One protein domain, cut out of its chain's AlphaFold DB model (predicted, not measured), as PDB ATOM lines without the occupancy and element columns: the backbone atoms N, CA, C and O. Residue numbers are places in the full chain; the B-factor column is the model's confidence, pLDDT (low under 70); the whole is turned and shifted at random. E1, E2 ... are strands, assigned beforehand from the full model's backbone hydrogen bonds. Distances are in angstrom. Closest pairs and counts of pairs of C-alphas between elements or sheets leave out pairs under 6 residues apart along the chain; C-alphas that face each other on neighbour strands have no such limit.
ATOM      1  N   PRO A 122     119.571 107.263 158.949       97.38
ATOM      2  CA  PRO A 122     118.146 107.103 158.677       97.38
ATOM      3  C   PRO A 122     117.285 107.224 159.939       97.38
ATOM      4  O   PRO A 122     117.751 107.061 161.068       97.38
ATOM      5  N   ASN A 123     115.988 107.463 159.732       96.88
ATOM      6  CA  ASN A 123     114.976 107.470 160.792       96.88
ATOM      7  C   ASN A 123     115.274 108.470 161.936       96.88
ATOM      8  O   ASN A 123     114.922 108.217 163.094       96.88
ATOM      9  N   MET A 124     115.940 109.591 161.626       96.69
ATOM     10  CA  MET A 124     116.296 110.634 162.598       96.69
ATOM     11  C   MET A 124     115.080 111.184 163.343       96.69
ATOM     12  O   MET A 124     114.056 111.497 162.736       96.69
ATOM     13  N   LEU A 125     115.244 111.384 164.647       95.19
ATOM     14  CA  LEU A 125     114.343 112.134 165.514       95.19
ATOM     15  C   LEU A 125     115.160 113.055 166.420       95.19
ATOM     16  O   LEU A 125     116.343 112.824 166.669       95.19
ATOM     17  N   TYR A 126     114.511 114.095 166.936       96.94
ATOM     18  CA  TYR A 126     115.099 114.890 168.000       96.94
ATOM     19  C   TYR A 126     114.835 114.243 169.365       96.94
ATOM     20  O   TYR A 126     113.694 113.940 169.723       96.94
ATOM     21  N   ASN A 127     115.900 114.053 170.137       97.38
ATOM     22  CA  ASN A 127     115.882 113.464 171.463       97.38
ATOM     23  C   ASN A 127     115.971 114.562 172.527       97.38
ATOM     24  O   ASN A 127     117.053 115.052 172.858       97.38
ATOM     25  N   ASN A 128     114.822 114.913 173.104       95.12
ATOM     26  CA  ASN A 128     114.741 115.928 174.159       95.12
ATOM     27  C   ASN A 128     115.468 115.521 175.455       95.12
ATOM     28  O   ASN A 128     115.905 116.388 176.206       95.12
ATOM     29  N   GLU A 129     115.574 114.220 175.748       96.12
ATOM     30  CA  GLU A 129     116.148 113.725 177.009       96.12
ATOM     31  C   GLU A 129     117.674 113.881 177.028       96.12
ATOM     32  O   GLU A 129     118.247 114.238 178.056       96.12
ATOM     33  N   LEU A 130     118.322 113.684 175.877       97.31
ATOM     34  CA  LEU A 130     119.768 113.860 175.708       97.31
ATOM     35  C   LEU A 130     120.161 115.173 175.020       97.31
ATOM     36  O   LEU A 130     121.357 115.446 174.881       97.31
ATOM     37  N   ASN A 131     119.182 115.986 174.616       97.31
ATOM     38  CA  ASN A 131     119.372 117.205 173.831       97.31
ATOM     39  C   ASN A 131     120.267 116.952 172.602       97.31
ATOM     40  O   ASN A 131     121.343 117.539 172.446       97.31
ATOM     41  N   CYS A 132     119.865 115.993 171.775       98.06
ATOM     42  CA  CYS A 132     120.634 115.558 170.616       98.06
ATOM     43  C   CYS A 132     119.715 115.045 169.507       98.06
ATOM     44  O   CYS A 132     118.521 114.860 169.716       98.06
ATOM     45  N   ILE A 133     120.270 114.772 168.331       98.38
ATOM     46  CA  ILE A 133     119.560 114.001 167.307       98.38
ATOM     47  C   ILE A 133     119.853 112.529 167.586       98.38
ATOM     48  O   ILE A 133     120.999 112.181 167.865       98.38
ATOM     49  N   ASP A 134     118.848 111.664 167.531       97.94
ATOM     50  CA  ASP A 134     119.069 110.222 167.491       97.94
ATOM     51  C   ASP A 134     118.579 109.645 166.162       97.94
ATOM     52  O   ASP A 134     117.606 110.127 165.581       97.94
ATOM     53  N   ALA A 135     119.283 108.641 165.649       98.12
ATOM     54  CA  ALA A 135     118.939 107.961 164.407       98.12
ATOM     55  C   ALA A 135     118.874 106.454 164.636       98.12
ATOM     56  O   ALA A 135     119.640 105.899 165.428       98.12
ATOM     57  N   PHE A 136     117.949 105.799 163.936       97.81
ATOM     58  CA  PHE A 136     117.676 104.378 164.100       97.81
ATOM     59  C   PHE A 136     117.983 103.631 162.808       97.81
ATOM     60  O   PHE A 136     117.271 103.752 161.814       97.81
ATOM     61  N   LEU A 137     119.070 102.871 162.821       97.56
ATOM     62  CA  LEU A 137     119.574 102.136 161.676       97.56
ATOM     63  C   LEU A 137     119.101 100.693 161.767       97.56
ATOM     64  O   LEU A 137     119.427  99.996 162.723       97.56
ATOM     65  N   VAL A 138     118.385 100.240 160.745       96.50
ATOM     66  CA  VAL A 138     117.847  98.884 160.649       96.50
ATOM     67  C   VAL A 138     118.640  98.063 159.630       96.50
ATOM     68  O   VAL A 138     118.888  98.517 158.510       96.50
ATOM     69  N   TYR A 139     119.046  96.853 160.020       92.75
ATOM     70  CA  TYR A 139     119.759  95.876 159.189       92.75
ATOM     71  C   TYR A 139     119.517  94.444 159.718       92.75
ATOM     72  O   TYR A 139     118.401  94.123 160.122       92.75
ATOM     73  N   GLY A 140     120.512  93.547 159.670       91.50
ATOM     74  CA  GLY A 140     120.433  92.224 160.319       91.50
ATOM     75  C   GLY A 140     120.220  92.292 161.842       91.50
ATOM     76  O   GLY A 140     119.718  91.336 162.428       91.50
ATOM     77  N   GLY A 141     120.524  93.446 162.435       93.81
ATOM     78  CA  GLY A 141     120.098  93.886 163.755       93.81
ATOM     79  C   GLY A 141     119.663  95.347 163.685       93.81
ATOM     80  O   GLY A 141     119.071  95.795 162.695       93.81
ATOM     81  N   SER A 142     119.978  96.118 164.718       95.94
ATOM     82  CA  SER A 142     119.740  97.556 164.706       95.94
ATOM     83  C   SER A 142     120.777  98.335 165.492       95.94
ATOM     84  O   SER A 142     121.325  97.841 166.471       95.94
ATOM     85  N   SER A 143     120.973  99.596 165.119       97.19
ATOM     86  CA  SER A 143     121.746 100.546 165.914       97.19
ATOM     87  C   SER A 143     120.921 101.791 166.193       97.19
ATOM     88  O   SER A 143     120.341 102.368 165.276       97.19
ATOM     89  N   THR A 144     120.909 102.243 167.443       98.19
ATOM     90  CA  THR A 144     120.537 103.620 167.769       98.19
ATOM     91  C   THR A 144     121.801 104.431 167.965       98.19
ATOM     92  O   THR A 144     122.619 104.095 168.821       98.19
ATOM     93  N   VAL A 145     121.977 105.480 167.170       98.44
ATOM     94  CA  VAL A 145     123.135 106.377 167.255       98.44
ATOM     95  C   VAL A 145     122.689 107.734 167.782       98.44
ATOM     96  O   VAL A 145     121.623 108.225 167.414       98.44
ATOM     97  N   PHE A 146     123.509 108.344 168.632       98.56
ATOM     98  CA  PHE A 146     123.263 109.654 169.225       98.56
ATOM     99  C   PHE A 146     124.262 110.662 168.662       98.56
ATOM    100  O   PHE A 146     125.481 110.462 168.708       98.56
ATOM    101  N   LEU A 147     123.731 111.753 168.116       98.44
ATOM    102  CA  LEU A 147     124.422 112.666 167.217       98.44
ATOM    103  C   LEU A 147     124.333 114.104 167.728       98.44
ATOM    104  O   LEU A 147     123.285 114.561 168.184       98.44
ATOM    105  N   LYS A 148     125.424 114.855 167.584       97.12
ATOM    106  CA  LYS A 148     125.443 116.313 167.760       97.12
ATOM    107  C   LYS A 148     125.748 117.002 166.445       97.12
ATOM    108  O   LYS A 148     126.512 116.483 165.637       97.12
ATOM    109  N   ILE A 149     125.190 118.190 166.265       97.19
ATOM    110  CA  ILE A 149     125.559 119.072 165.159       97.19
ATOM    111  C   ILE A 149     126.941 119.660 165.448       97.19
ATOM    112  O   ILE A 149     127.194 120.170 166.540       97.19
ATOM    113  N   ASP A 150     127.828 119.591 164.462       95.94
ATOM    114  CA  ASP A 150     129.118 120.271 164.451       95.94
ATOM    115  C   ASP A 150     129.338 120.901 163.072       95.94
ATOM    116  O   ASP A 150     129.652 120.217 162.094       95.94
ATOM    117  N   GLY A 151     129.113 122.213 162.988       95.88
ATOM    118  CA  GLY A 151     129.103 122.939 161.722       95.88
ATOM    119  C   GLY A 151     127.982 122.453 160.803       95.88
ATOM    120  O   GLY A 151     126.807 122.579 161.134       95.88
ATOM    121  N   ASP A 152     128.351 121.911 159.644       97.50
ATOM    122  CA  ASP A 152     127.437 121.374 158.629       97.50
ATOM    123  C   ASP A 152     127.409 119.836 158.590       97.50
ATOM    124  O   ASP A 152     127.129 119.223 157.558       97.50
ATOM    125  N   SER A 153     127.746 119.202 159.713       97.81
ATOM    126  CA  SER A 153     127.827 117.750 159.846       97.81
ATOM    127  C   SER A 153     127.257 117.268 161.180       97.81
ATOM    128  O   SER A 153     127.240 117.987 162.178       97.81
ATOM    129  N   LEU A 154     126.831 116.008 161.203       98.00
ATOM    130  CA  LEU A 154     126.419 115.283 162.400       98.00
ATOM    131  C   LEU A 154     127.586 114.432 162.909       98.00
ATOM    132  O   LEU A 154     128.221 113.716 162.134       98.00
ATOM    133  N   LYS A 155     127.871 114.507 164.209       97.62
ATOM    134  CA  LYS A 155     128.921 113.735 164.879       97.62
ATOM    135  C   LYS A 155     128.330 112.801 165.915       97.62
ATOM    136  O   LYS A 155     127.691 113.249 166.867       97.62
ATOM    137  N   GLU A 156     128.592 111.514 165.736       97.88
ATOM    138  CA  GLU A 156     128.265 110.481 166.712       97.88
ATOM    139  C   GLU A 156     129.103 110.659 167.977       97.88
ATOM    140  O   GLU A 156     130.313 110.874 167.912       97.88
ATOM    141  N   PHE A 157     128.440 110.606 169.129       98.31
ATOM    142  CA  PHE A 157     129.104 110.618 170.433       98.31
ATOM    143  C   PHE A 157     128.776 109.378 171.268       98.31
ATOM    144  O   PHE A 157     129.505 109.073 172.211       98.31
ATOM    145  N   ALA A 158     127.712 108.652 170.922       98.62
ATOM    146  CA  ALA A 158     127.376 107.364 171.507       98.62
ATOM    147  C   ALA A 158     126.523 106.531 170.545       98.62
ATOM    148  O   ALA A 158     125.802 107.084 169.713       98.62
ATOM    149  N   SER A 159     126.537 105.213 170.722       98.31
ATOM    150  CA  SER A 159     125.581 104.319 170.074       98.31
ATOM    151  C   SER A 159     125.277 103.079 170.892       98.31
ATOM    152  O   SER A 159     126.058 102.648 171.740       98.31
ATOM    153  N   VAL A 160     124.108 102.512 170.620       97.56
ATOM    154  CA  VAL A 160     123.660 101.223 171.129       97.56
ATOM    155  C   VAL A 160     123.364 100.338 169.932       97.56
ATOM    156  O   VAL A 160     122.478 100.639 169.138       97.56
ATOM    157  N   GLN A 161     124.116  99.255 169.804       96.44
ATOM    158  CA  GLN A 161     123.911  98.222 168.801       96.44
ATOM    159  C   GLN A 161     123.193  97.041 169.453       96.44
ATOM    160  O   GLN A 161     123.620  96.600 170.517       96.44
ATOM    161  N   ALA A 162     122.130  96.544 168.828       94.75
ATOM    162  CA  ALA A 162     121.362  95.383 169.262       94.75
ATOM    163  C   ALA A 162     121.317  94.349 168.130       94.75
ATOM    164  O   ALA A 162     120.755  94.602 167.059       94.75
ATOM    165  N   GLU A 163     121.933  93.196 168.373       91.50
ATOM    166  CA  GLU A 163     122.094  92.110 167.412       91.50
ATOM    167  C   GLU A 163     121.460  90.816 167.930       91.50
ATOM    168  O   GLU A 163     121.613  90.490 169.111       91.50
ATOM    169  N   PRO A 164     120.867  89.986 167.051       87.38
ATOM    170  CA  PRO A 164     120.332  88.683 167.450       87.38
ATOM    171  C   PRO A 164     121.368  87.738 168.087       87.38
ATOM    172  O   PRO A 164     121.011  86.844 168.858       87.38
ATOM    173  N   VAL A 165     122.648  87.881 167.719       85.19
ATOM    174  CA  VAL A 165     123.727  86.963 168.122       85.19
ATOM    175  C   VAL A 165     124.578  87.547 169.247       85.19
ATOM    176  O   VAL A 165     124.794  86.867 170.249       85.19
ATOM    177  N   ASP A 166     125.029  88.792 169.091       85.31
ATOM    178  CA  ASP A 166     125.976  89.435 170.012       85.31
ATOM    179  C   ASP A 166     125.292  90.169 171.176       85.31
ATOM    180  O   ASP A 166     125.955  90.607 172.118       85.31
ATOM    181  N   GLY A 167     123.962  90.277 171.124       92.44
ATOM    182  CA  GLY A 167     123.146  90.999 172.084       92.44
ATOM    183  C   GLY A 167     123.306  92.512 171.966       92.44
ATOM    184  O   GLY A 167     123.359  93.055 170.862       92.44
ATOM    185  N   VAL A 168     123.376  93.210 173.098       95.25
ATOM    186  CA  VAL A 168     123.453  94.672 173.163       95.25
ATOM    187  C   VAL A 168     124.878  95.134 173.458       95.25
ATOM    188  O   VAL A 168     125.486  94.721 174.442       95.25
ATOM    189  N   THR A 169     125.402  96.051 172.647       96.44
ATOM    190  CA  THR A 169     126.696  96.718 172.868       96.44
ATOM    191  C   THR A 169     126.519  98.230 172.869       96.44
ATOM    192  O   THR A 169     125.982  98.795 171.918       96.44
ATOM    193  N   VAL A 170     127.016  98.900 173.910       97.50
ATOM    194  CA  VAL A 170     126.983 100.364 174.038       97.50
ATOM    195  C   VAL A 170     128.387 100.931 173.873       97.50
ATOM    196  O   VAL A 170     129.325 100.510 174.560       97.50
ATOM    197  N   ARG A 171     128.519 101.919 172.990       98.50
ATOM    198  CA  ARG A 171     129.773 102.610 172.675       98.50
ATOM    199  C   ARG A 171     129.657 104.104 172.952       98.50
ATOM    200  O   ARG A 171     128.598 104.695 172.760       98.50
ATOM    201  N   GLU A 172     130.762 104.709 173.369       98.44
ATOM    202  CA  GLU A 172     130.977 106.160 173.359       98.44
ATOM    203  C   GLU A 172     132.095 106.498 172.369       98.44
ATOM    204  O   GLU A 172     133.034 105.716 172.200       98.44
ATOM    205  N   PHE A 173     132.008 107.673 171.748       97.94
ATOM    206  CA  PHE A 173     132.988 108.163 170.781       97.94
ATOM    207  C   PHE A 173     133.618 109.455 171.285       97.94
ATOM    208  O   PHE A 173     132.933 110.364 171.766       97.94
ATOM    209  N   ASP A 174     134.940 109.550 171.180       94.19
ATOM    210  CA  ASP A 174     135.647 110.787 171.490       94.19
ATOM    211  C   ASP A 174     135.523 111.823 170.353       94.19
ATOM    212  O   ASP A 174     134.987 111.568 169.276       94.19
ATOM    213  N   LYS A 175     136.071 113.028 170.560       91.06
ATOM    214  CA  LYS A 175     136.032 114.111 169.555       91.06
ATOM    215  C   LYS A 175     136.757 113.783 168.241       91.06
ATOM    216  O   LYS A 175     136.574 114.509 167.264       91.06
ATOM    217  N   LYS A 176     137.621 112.764 168.232       92.62
ATOM    218  CA  LYS A 176     138.349 112.279 167.053       92.62
ATOM    219  C   LYS A 176     137.624 111.106 166.377       92.62
ATOM    220  O   LYS A 176     138.085 110.665 165.332       92.62
ATOM    221  N   GLY A 177     136.515 110.633 166.950       91.25
ATOM    222  CA  GLY A 177     135.760 109.480 166.472       91.25
ATOM    223  C   GLY A 177     136.309 108.136 166.951       91.25
ATOM    224  O   GLY A 177     135.903 107.110 166.416       91.25
ATOM    225  N   ASN A 178     137.221 108.108 167.931       95.88
ATOM    226  CA  ASN A 178     137.680 106.838 168.497       95.88
ATOM    227  C   ASN A 178     136.596 106.262 169.407       95.88
ATOM    228  O   ASN A 178     136.104 106.960 170.299       95.88
ATOM    229  N   GLU A 179     136.269 104.990 169.205       96.56
ATOM    230  CA  GLU A 179     135.250 104.293 169.982       96.56
ATOM    231  C   GLU A 179     135.794 103.685 171.280       96.56
ATOM    232  O   GLU A 179     136.951 103.267 171.384       96.56
ATOM    233  N   LYS A 180     134.913 103.586 172.274       97.81
ATOM    234  CA  LYS A 180     135.118 102.817 173.497       97.81
ATOM    235  C   LYS A 180     133.828 102.091 173.857       97.81
ATOM    236  O   LYS A 180     132.798 102.730 174.062       97.81
ATOM    237  N   ILE A 181     133.896 100.771 174.009       97.69
ATOM    238  CA  ILE A 181     132.787  99.984 174.565       97.69
ATOM    239  C   ILE A 181     132.669 100.295 176.061       97.69
ATOM    240  O   ILE A 181     133.651 100.203 176.803       97.69
ATOM    241  N   ILE A 182     131.471 100.676 176.501       97.31
ATOM    242  CA  ILE A 182     131.183 101.000 177.908       97.31
ATOM    243  C   ILE A 182     130.228 100.007 178.570       97.31
ATOM    244  O   ILE A 182     130.169  99.953 179.797       97.31
ATOM    245  N   PHE A 183     129.499  99.221 177.777       95.44
ATOM    246  CA  PHE A 183     128.609  98.170 178.254       95.44
ATOM    247  C   PHE A 183     128.411  97.118 177.163       95.44
ATOM    248  O   PHE A 183     128.362  97.454 175.978       95.44
ATOM    249  N   GLN A 184     128.276  95.860 177.576       94.50
ATOM    250  CA  GLN A 184     127.930  94.751 176.700       94.50
ATOM    251  C   GLN A 184     127.065  93.746 177.467       94.50
ATOM    252  O   GLN A 184     127.418  93.354 178.579       94.50
ATOM    253  N   ASP A 185     125.959  93.325 176.862       90.69
ATOM    254  CA  ASP A 185     125.065  92.283 177.362       90.69
ATOM    255  C   ASP A 185     124.741  91.301 176.235       90.69
ATOM    256  O   ASP A 185     124.031  91.629 175.291       90.69
ATOM    257  N   THR A 186     125.248  90.078 176.350       88.25
ATOM    258  CA  THR A 186     125.062  89.006 175.361       88.25
ATOM    259  C   THR A 186     123.812  88.155 175.621       88.25
ATOM    260  O   THR A 186     123.523  87.220 174.869       88.25
ATOM    261  N   THR A 187     123.071  88.440 176.697       82.44
ATOM    262  CA  THR A 187     121.862  87.697 177.075       82.44
ATOM    263  C   THR A 187     120.610  88.265 176.412       82.44
ATOM    264  O   THR A 187     119.721  87.496 176.037       82.44
ATOM    265  N   ASN A 188     120.561  89.582 176.194       75.00
ATOM    266  CA  ASN A 188     119.476  90.241 175.480       75.00
ATOM    267  C   ASN A 188     119.651  90.095 173.961       75.00
ATOM    268  O   ASN A 188     120.333  90.891 173.329       75.00
ATOM    269  N   LYS A 189     119.026  89.066 173.382       74.12
ATOM    270  CA  LYS A 189     119.122  88.712 171.950       74.12
ATOM    271  C   LYS A 189     118.051  89.361 171.070       74.12
ATOM    272  O   LYS A 189     117.740  88.843 169.996       74.12
ATOM    273  N   SER A 190     117.434  90.440 171.539       71.50
ATOM    274  CA  SER A 190     116.450  91.155 170.736       71.50
ATOM    275  C   SER A 190     117.148  91.972 169.650       71.50
ATOM    276  O   SER A 190     118.182  92.598 169.879       71.50
ATOM    277  N   SER A 191     116.565  91.966 168.459       76.50
ATOM    278  CA  SER A 191     116.924  92.863 167.368       76.50
ATOM    279  C   SER A 191     115.822  93.896 167.178       76.50
ATOM    280  O   SER A 191     114.682  93.676 167.578       76.50
ATOM    281  N   TYR A 192     116.153  95.020 166.544       87.31
ATOM    282  CA  TYR A 192     115.192  96.077 166.207       87.31
ATOM    283  C   TYR A 192     114.696  96.915 167.394       87.31
ATOM    284  O   TYR A 192     113.589  97.442 167.353       87.31
ATOM    285  N   ILE A 193     115.536  97.117 168.412       91.94
ATOM    286  CA  ILE A 193     115.237  98.016 169.535       91.94
ATOM    287  C   ILE A 193     115.819  99.408 169.268       91.94
ATOM    288  O   ILE A 193     117.032  99.558 169.069       91.94
ATOM    289  N   ARG A 194     114.968 100.442 169.329       95.56
ATOM    290  CA  ARG A 194     115.410 101.844 169.377       95.56
ATOM    291  C   ARG A 194     115.598 102.285 170.827       95.56
ATOM    292  O   ARG A 194     114.680 102.201 171.638       95.56
ATOM    293  N   PHE A 195     116.767 102.826 171.143       96.00
ATOM    294  CA  PHE A 195     117.104 103.272 172.491       96.00
ATOM    295  C   PHE A 195     116.894 104.776 172.656       96.00
ATOM    296  O   PHE A 195     117.373 105.582 171.865       96.00
ATOM    297  N   LYS A 196     116.209 105.170 173.725       97.00
ATOM    298  CA  LYS A 196     116.020 106.572 174.094       97.00
ATOM    299  C   LYS A 196     117.258 107.161 174.761       97.00
ATOM    300  O   LYS A 196     117.591 108.318 174.522       97.00
ATOM    301  N   THR A 197     117.953 106.379 175.583       97.69
ATOM    302  CA  THR A 197     119.211 106.782 176.225       97.69
ATOM    303  C   THR A 197     120.194 105.621 176.267       97.69
ATOM    304  O   THR A 197     119.798 104.458 176.249       97.69
ATOM    305  N   TYR A 198     121.488 105.929 176.351       97.00
ATOM    306  CA  TYR A 198     122.561 104.928 176.426       97.00
ATOM    307  C   TYR A 198     123.212 104.841 177.818       97.00
ATOM    308  O   TYR A 198     123.902 103.869 178.124       97.00
ATOM    309  N   LYS A 199     123.002 105.856 178.673       94.62
ATOM    310  CA  LYS A 199     123.522 105.923 180.046       94.62
ATOM    311  C   LYS A 199     122.606 106.765 180.965       94.62
ATOM    312  O   LYS A 199     122.737 107.988 180.969       94.62
ATOM    313  N   PRO A 200     121.719 106.146 181.773       95.38
ATOM    314  CA  PRO A 200     121.424 104.710 181.801       95.38
ATOM    315  C   PRO A 200     120.832 104.234 180.469       95.38
ATOM    316  O   PRO A 200     120.331 105.039 179.688       95.38
ATOM    317  N   LEU A 201     120.915 102.933 180.195       94.56
ATOM    318  CA  LEU A 201     120.317 102.351 178.998       94.56
ATOM    319  C   LEU A 201     118.790 102.343 179.145       94.56
ATOM    320  O   LEU A 201     118.277 101.821 180.136       94.56
ATOM    321  N   LYS A 202     118.077 102.938 178.187       95.44
ATOM    322  CA  LYS A 202     116.611 103.004 178.181       95.44
ATOM    323  C   LYS A 202     116.089 102.868 176.762       95.44
ATOM    324  O   LYS A 202     116.603 103.518 175.854       95.44
ATOM    325  N   GLU A 203     115.057 102.064 176.591       94.06
ATOM    326  CA  GLU A 203     114.371 101.841 175.319       94.06
ATOM    327  C   GLU A 203     113.283 102.910 175.112       94.06
ATOM    328  O   GLU A 203     112.845 103.556 176.071       94.06
ATOM    329  N   TYR A 204     112.889 103.170 173.865       90.94
ATOM    330  CA  TYR A 204     111.607 103.837 173.630       90.94
ATOM    331  C   TYR A 204     110.487 102.850 173.978       90.94
ATOM    332  O   TYR A 204     110.599 101.674 173.645       90.94
ATOM    333  N   ASP A 205     109.432 103.312 174.650       81.31
ATOM    334  CA  ASP A 205     108.259 102.471 174.887       81.31
ATOM    335  C   ASP A 205     107.628 102.110 173.530       81.31
ATOM    336  O   ASP A 205     107.450 102.993 172.681       81.31
ATOM    337  N   ASP A 206     107.307 100.830 173.319       57.72
ATOM    338  CA  ASP A 206     106.523 100.398 172.161       57.72
ATOM    339  C   ASP A 206     105.156 101.103 172.217       57.72
ATOM    340  O   ASP A 206     104.371 100.874 173.141       57.72
ATOM    341  N   ASN A 207     104.888 101.989 171.253       40.38
ATOM    342  CA  ASN A 207     103.543 102.526 171.013       40.38
ATOM    343  C   ASN A 207     102.756 101.598 170.090       40.38
ATOM    344  O   ASN A 207     103.307 101.246 169.021       40.38
TER     345      ASN A 207
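AT A GLANCE: This is residues 122 to 207 of the 207 residues of an uncharacterized protein of Flavobacterium branchiophilum (UniProt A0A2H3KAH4). One strongly twisted and curled sheet of six strands, E1 to E6, makes the body, and a short hairpin, E7 and E8, packs over one face of it through E7; the other face is bare. The printed part has 86 residues with eight named strands, E1 to E8 in chain order, and no named helix: the class is all strand. The sheet's order is E1, E2, E3, E4, E5, E6, all antiparallel. The whole is compact, with a radius of gyration of the C-alphas of 12.4 A and spans of 38 by 31 by 24 A.

IN THESE COORDINATES: E4, residues 153 to 163, is the longest strand at 27.3 A and bends by 68 degrees at residue 157. E3 is residues 142 to 150, 24.6 A; E2 is 132 to 138, 19.6 A; E5 is 167 to 173, 19.8 A; E6 is 179 to 185, 17.4 A. E1, residues 125 to 127, begins at C-alpha 125 (114.343, 112.134, 165.514). E7 is residues 195 to 198, and E8, 201 to 203, ends at C-alpha 203 (114.371, 101.841, 175.319).

HOW THE PARTS SIT: E1 to E6 form a meander, each strand the antiparallel neighbour of the one before, with edge strands E1 and E6. Within hydrogen-bond range are N 125 and O 134 (E1, E2), 2.8 A; N 137 and O 143 (E2, E3), 2.8 A; N 144 and O 160 (E3, E4), 2.8 A; N 169 and O 161 (E4, E5), 2.8 A; and N 168 and O 185 (E5, E6), 2.8 A. The closest C-alphas of E4 and E7 are those of Val 160 and Tyr 198, 6.6 A. In the hairpin E7 and E8, N 196 and O 202 are 2.7 A apart. E8 is apart from E1 to E6.

THE WHOLE: The C-alphas of Gly 151 and Thr 187 are the two farthest apart, 39.1 A. The printed part has no cut and no long link. Residues 206 to 207 have pLDDT under 70.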